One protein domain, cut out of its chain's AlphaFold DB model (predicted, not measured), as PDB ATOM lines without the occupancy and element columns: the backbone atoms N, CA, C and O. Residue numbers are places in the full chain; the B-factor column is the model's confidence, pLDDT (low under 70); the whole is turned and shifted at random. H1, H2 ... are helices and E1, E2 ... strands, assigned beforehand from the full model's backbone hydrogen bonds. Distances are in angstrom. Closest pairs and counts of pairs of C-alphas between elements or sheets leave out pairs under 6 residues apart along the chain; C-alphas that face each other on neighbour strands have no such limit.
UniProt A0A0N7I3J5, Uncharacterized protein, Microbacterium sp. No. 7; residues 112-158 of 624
ATOM      1  N   GLU A 112      38.858 -41.949  51.925       91.31
ATOM      2  CA  GLU A 112      39.163 -40.696  52.610       91.31
ATOM      3  C   GLU A 112      38.145 -39.605  52.259       91.31
ATOM      4  O   GLU A 112      37.850 -39.341  51.095       91.31
ATOM      5  N   ALA A 113      37.619 -38.897  53.254       91.38
ATOM      6  CA  ALA A 113      36.738 -37.765  52.990       91.38
ATOM      7  C   ALA A 113      37.531 -36.496  52.623       91.38
ATOM      8  O   ALA A 113      38.577 -36.203  53.194       91.38
ATOM      9  N   GLY A 114      36.992 -35.687  51.708       91.56
ATOM     10  CA  GLY A 114      37.471 -34.332  51.416       91.56
ATOM     11  C   GLY A 114      38.642 -34.229  50.436       91.56
ATOM     12  O   GLY A 114      39.072 -33.115  50.149       91.56
ATOM     13  N   THR A 115      39.134 -35.339  49.875       90.88
ATOM     14  CA  THR A 115      40.284 -35.310  48.948       90.88
ATOM     15  C   THR A 115      39.942 -34.726  47.574       90.88
ATOM     16  O   THR A 115      40.826 -34.286  46.843       90.88
ATOM     17  N   GLY A 116      38.658 -34.730  47.195       92.31
ATOM     18  CA  GLY A 116      38.181 -34.296  45.878       92.31
ATOM     19  C   GLY A 116      38.531 -35.247  44.722       92.31
ATOM     20  O   GLY A 116      38.053 -35.030  43.603       92.31
ATOM     21  N   ALA A 117      39.321 -36.291  44.985       95.00
ATOM     22  CA  ALA A 117      39.630 -37.369  44.054       95.00
ATOM     23  C   ALA A 117      38.489 -38.395  44.009       95.00
ATOM     24  O   ALA A 117      37.794 -38.588  45.005       95.00
ATOM     25  N   ASP A 118      38.299 -39.041  42.858       96.50
ATOM     26  CA  ASP A 118      37.348 -40.146  42.717       96.50
ATOM     27  C   ASP A 118      37.815 -41.365  43.523       96.50
ATOM     28  O   ASP A 118      38.946 -41.828  43.365       96.50
ATOM     29  N   GLN A 119      36.933 -41.885  44.373       96.88
ATOM     30  CA  GLN A 119      37.192 -43.028  45.247       96.88
ATOM     31  C   GLN A 119      36.338 -44.246  44.918       96.88
ATOM     32  O   GLN A 119      36.216 -45.150  45.743       96.88
ATOM     33  N   THR A 120      35.764 -44.304  43.715       96.50
ATOM     34  CA  THR A 120      34.911 -45.422  43.286       96.50
ATOM     35  C   THR A 120      35.566 -46.785  43.530       96.50
ATOM     36  O   THR A 120      34.940 -47.660  44.126       96.50
ATOM     37  N   ALA A 121      36.829 -46.964  43.126       95.62
ATOM     38  CA  ALA A 121      37.537 -48.236  43.292       95.62
ATOM     39  C   ALA A 121      37.773 -48.589  44.773       95.62
ATOM     40  O   ALA A 121      37.378 -49.664  45.214       95.62
ATOM     41  N   ALA A 122      38.329 -47.654  45.551       94.62
ATOM     42  CA  ALA A 122      38.599 -47.850  46.978       94.62
ATOM     43  C   ALA A 122      37.317 -48.160  47.772       94.62
ATOM     44  O   ALA A 122      37.284 -49.078  48.593       94.62
ATOM     45  N   LEU A 123      36.224 -47.446  47.480       95.62
ATOM     46  CA  LEU A 123      34.927 -47.683  48.108       95.62
ATOM     47  C   LEU A 123      34.353 -49.056  47.730       95.62
ATOM     48  O   LEU A 123      33.834 -49.756  48.601       95.62
ATOM     49  N   GLN A 124      34.457 -49.462  46.462       95.00
ATOM     50  CA  GLN A 124      34.001 -50.781  46.018       95.00
ATOM     51  C   GLN A 124      34.784 -51.913  46.701       95.00
ATOM     52  O   GLN A 124      34.176 -52.898  47.129       95.00
ATOM     53  N   ASP A 125      36.101 -51.767  46.849       91.56
ATOM     54  CA  ASP A 125      36.948 -52.746  47.534       91.56
ATOM     55  C   ASP A 125      36.612 -52.831  49.027       91.56
ATOM     56  O   ASP A 125      36.456 -53.932  49.566       91.56
ATOM     57  N   ALA A 126      36.394 -51.688  49.684       92.38
ATOM     58  CA  ALA A 126      35.961 -51.636  51.079       92.38
ATOM     59  C   ALA A 126      34.597 -52.316  51.291       92.38
ATOM     60  O   ALA A 126      34.420 -53.073  52.247       92.38
ATOM     61  N   ILE A 127      33.644 -52.102  50.378       91.62
ATOM     62  CA  ILE A 127      32.321 -52.742  50.388       91.62
ATOM     63  C   ILE A 127      32.432 -54.259  50.213       91.62
ATOM     64  O   ILE A 127      31.808 -55.014  50.964       91.62
ATOM     65  N   ASN A 128      33.233 -54.716  49.248       89.44
ATOM     66  CA  ASN A 128      33.442 -56.140  48.988       89.44
ATOM     67  C   ASN A 128      34.065 -56.838  50.200       89.44
ATOM     68  O   ASN A 128      33.610 -57.908  50.608       89.44
ATOM     69  N   ALA A 129      35.078 -56.215  50.797       86.44
ATOM     70  CA  ALA A 129      35.753 -56.741  51.969       86.44
ATOM     71  C   ALA A 129      34.834 -56.766  53.204       86.44
ATOM     72  O   ALA A 129      34.762 -57.790  53.885       86.44
ATOM     73  N   ALA A 130      34.063 -55.701  53.453       85.88
ATOM     74  CA  ALA A 130      33.078 -55.671  54.535       85.88
ATOM     75  C   ALA A 130      32.002 -56.758  54.368       85.88
ATOM     76  O   ALA A 130      31.682 -57.459  55.329       85.88
ATOM     77  N   GLY A 131      31.499 -56.957  53.144       83.50
ATOM     78  CA  GLY A 131      30.555 -58.030  52.821       83.50
ATOM     79  C   GLY A 131      31.139 -59.430  53.039       83.50
ATOM     80  O   GLY A 131      30.488 -60.278  53.648       83.50
ATOM     81  N   ALA A 132      32.389 -59.664  52.622       83.62
ATOM     82  CA  ALA A 132      33.082 -60.939  52.832       83.62
ATOM     83  C   ALA A 132      33.291 -61.257  54.324       83.62
ATOM     84  O   ALA A 132      33.136 -62.404  54.748       83.62
ATOM     85  N   LEU A 133      33.601 -60.235  55.126       81.94
ATOM     86  CA  LEU A 133      33.783 -60.345  56.575       81.94
ATOM     87  C   LEU A 133      32.463 -60.311  57.362       81.94
ATOM     88  O   LEU A 133      32.462 -60.614  58.554       81.94
ATOM     89  N   LYS A 134      31.341 -59.970  56.711       80.19
ATOM     90  CA  LYS A 134      30.016 -59.772  57.329       80.19
ATOM     91  C   LYS A 134      30.031 -58.729  58.452       80.19
ATOM     92  O   LYS A 134      29.337 -58.881  59.459       80.19
ATOM     93  N   VAL A 135      30.819 -57.672  58.275       83.12
ATOM     94  CA  VAL A 135      30.909 -56.533  59.199       83.12
ATOM     95  C   VAL A 135      30.301 -55.283  58.571       83.12
ATOM     96  O   VAL A 135      30.112 -55.203  57.357       83.12
ATOM     97  N   ALA A 136      29.977 -54.292  59.401       86.69
ATOM     98  CA  ALA A 136      29.549 -52.997  58.895       86.69
ATOM     99  C   ALA A 136      30.752 -52.205  58.361       86.69
ATOM    100  O   ALA A 136      31.750 -52.048  59.060       86.69
ATOM    101  N   LEU A 137      30.630 -51.661  57.151       91.38
ATOM    102  CA  LEU A 137      31.535 -50.646  56.630       91.38
ATOM    103  C   LEU A 137      31.162 -49.297  57.248       91.38
ATOM    104  O   LEU A 137      30.097 -48.758  56.945       91.38
ATOM    105  N   VAL A 138      32.035 -48.744  58.087       92.56
ATOM    106  CA  VAL A 138      31.858 -47.395  58.634       92.56
ATOM    107  C   VAL A 138      32.547 -46.383  57.722       92.56
ATOM    108  O   VAL A 138      33.767 -46.393  57.592       92.56
ATOM    109  N   LEU A 139      31.771 -45.514  57.078       94.06
ATOM    110  CA  LEU A 139      32.291 -44.442  56.234       94.06
ATOM    111  C   LEU A 139      32.788 -43.275  57.097       94.06
ATOM    112  O   LEU A 139      32.084 -42.899  58.041       94.06
ATOM    113  N   PRO A 140      33.927 -42.647  56.750       92.56
ATOM    114  CA  PRO A 140      34.385 -41.442  57.432       92.56
ATOM    115  C   PRO A 140      33.402 -40.276  57.242       92.56
ATOM    116  O   PRO A 140      32.611 -40.236  56.292       92.56
ATOM    117  N   ALA A 141      33.445 -39.307  58.155       91.94
ATOM    118  CA  ALA A 141      32.646 -38.090  58.069       91.94
ATOM    119  C   ALA A 141      33.174 -37.180  56.952       91.94
ATOM    120  O   ALA A 141      34.381 -37.000  56.810       91.94
ATOM    121  N   GLY A 142      32.268 -36.549  56.200       94.75
ATOM    122  CA  GLY A 142      32.607 -35.647  55.100       94.75
ATOM    123  C   GLY A 142      32.272 -36.220  53.723       94.75
ATOM    124  O   GLY A 142      31.504 -37.171  53.596       94.75
ATOM    125  N   VAL A 143      32.802 -35.582  52.678       97.06
ATOM    126  CA  VAL A 143      32.465 -35.885  51.279       97.06
ATOM    127  C   VAL A 143      33.438 -36.902  50.695       97.06
ATOM    128  O   VAL A 143      34.623 -36.610  50.563       97.06
ATOM    129  N   ILE A 144      32.925 -38.055  50.289       97.25
ATOM    130  CA  ILE A 144      33.631 -39.086  49.530       97.25
ATOM    131  C   ILE A 144      33.121 -38.981  48.094       97.25
ATOM    132  O   ILE A 144      31.959 -39.284  47.815       97.25
ATOM    133  N   ARG A 145      33.965 -38.488  47.187       97.62
ATOM    134  CA  ARG A 145      33.597 -38.345  45.776       97.62
ATOM    135  C   ARG A 145      33.633 -39.708  45.091       97.62
ATOM    136  O   ARG A 145      34.607 -40.444  45.229       97.62
ATOM    137  N   VAL A 146      32.589 -40.003  44.330       97.44
ATOM    138  CA  VAL A 146      32.429 -41.246  43.580       97.44
ATOM    139  C   VAL A 146      31.938 -40.882  42.183       97.44
ATOM    140  O   VAL A 146      30.871 -40.297  42.039       97.44
ATOM    141  N   ASP A 147      32.703 -41.205  41.143       96.12
ATOM    142  CA  ASP A 147      32.334 -40.875  39.760       96.12
ATOM    143  C   ASP A 147      31.757 -42.082  38.986       96.12
ATOM    144  O   ASP A 147      31.214 -41.899  37.893       96.12
ATOM    145  N   GLY A 148      31.829 -43.302  39.536       97.00
ATOM    146  CA  GLY A 148      31.308 -44.535  38.926       97.00
ATOM    147  C   GLY A 148      30.241 -45.269  39.750       97.00
ATOM    148  O   GLY A 148      29.922 -44.899  40.879       97.00
ATOM    149  N   GLN A 149      29.670 -46.332  39.174       97.06
ATOM    150  CA  GLN A 149      28.690 -47.190  39.851       97.06
ATOM    151  C   GLN A 149      29.358 -48.030  40.953       97.06
ATOM    152  O   GLN A 149      30.378 -48.680  40.723       97.06
ATOM    153  N   ILE A 150      28.699 -48.109  42.108       95.69
ATOM    154  CA  ILE A 150      28.986 -49.043  43.196       95.69
ATOM    155  C   ILE A 150      27.992 -50.202  43.150       95.69
ATOM    156  O   ILE A 150      26.798 -50.025  42.915       95.69
ATOM    157  N   THR A 151      28.482 -51.409  43.387       92.19
ATOM    158  CA  THR A 151      27.701 -52.643  43.358       92.19
ATOM    159  C   THR A 151      27.743 -53.287  44.736       92.19
ATOM    160  O   THR A 151      28.816 -53.600  45.253       92.19
ATOM    161  N   LEU A 152      26.576 -53.476  45.351       88.38
ATOM    162  CA  LEU A 152      26.482 -54.136  46.652       88.38
ATOM    163  C   LEU A 152      26.632 -55.652  46.461       88.38
ATOM    164  O   LEU A 152      25.965 -56.208  45.580       88.38
ATOM    165  N   PRO A 153      27.488 -56.335  47.242       81.44
ATOM    166  CA  PRO A 153      27.692 -57.768  47.107       81.44
ATOM    167  C   PRO A 153      26.417 -58.548  47.450       81.44
ATOM    168  O   PRO A 153      25.503 -58.044  48.096       81.44
ATOM    169  N   ARG A 154      26.394 -59.820  47.028       71.31
ATOM    170  CA  ARG A 154      25.299 -60.770  47.287       71.31
ATOM    171  C   ARG A 154      24.989 -60.936  48.776       71.31
ATOM    172  O   ARG A 154      23.838 -61.184  49.134       71.31
ATOM    173  N   ASP A 155      26.034 -60.924  49.592       67.56
ATOM    174  CA  ASP A 155      25.954 -61.174  51.023       67.56
ATOM    175  C   ASP A 155      25.637 -59.878  51.775       67.56
ATOM    176  O   ASP A 155      25.732 -58.784  51.218       67.56
ATOM    177  N   TRP A 156      25.218 -59.988  53.039       73.94
ATOM    178  CA  TRP A 156      24.787 -58.825  53.815       73.94
ATOM    179  C   TRP A 156      25.896 -57.791  53.876       73.94
ATOM    180  O   TRP A 156      26.965 -58.043  54.430       73.94
ATOM    181  N   VAL A 157      25.597 -56.610  53.351       82.50
ATOM    182  CA  VAL A 157      26.440 -55.442  53.534       82.50
ATOM    183  C   VAL A 157      25.674 -54.422  54.356       82.50
ATOM    184  O   VAL A 157      24.532 -54.073  54.052       82.50
ATOM    185  N   SER A 158      26.307 -53.967  55.430       89.44
ATOM    186  CA  SER A 158      25.842 -52.826  56.205       89.44
ATOM    187  C   SER A 158      26.808 -51.681  55.956       89.44
ATOM    188  O   SER A 158      27.986 -51.804  56.273       89.44
TER     189      SER A 158
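What this domain is: This is residues 112 to 158 of the 624 residues of an uncharacterized protein of Microbacterium sp. No. 7 (UniProt A0A0N7I3J5). One helix, H1, lies over the opening of a loose frame made by three short strands and their links: E1 and E3 run along two opposite sides of the frame, and E2 closes the end beyond the first residue of H1, Thr 120. The printed part has 47 residues, with H1, E1, E2 and E3 in chain order; the class is mixed, helices and strands. It is compact, with a radius of gyration of the C-alphas of 10.8 A, and only just flat, spanning 30 by 20 by 11 A.

Where its parts are: After residues 112 to 119, H1 holds residues 120 to 133, 20.0 A long, from C-alpha 120 at (34.911, -45.422, 43.286). E1 is residues 136 to 139, E2 142 to 145 and E3 150 to 152, ending at C-alpha 152 (26.482, -54.136, 46.652).

How they stand to each other: In H1 every O i to N i+4 pair is within hydrogen-bond range. The closest C-alphas of H1 and E1 are Ala 130 and Leu 137, 5.7 A; of H1 and E3, Gln 124 and Ile 150, 6.0 A. E1 runs on into E2 at 96 degrees. E1, E2 and E3 pair with no named strand.

The domain as a whole: The printed part has no cut. The three links are tight. Residue 155 is under 70 in pLDDT.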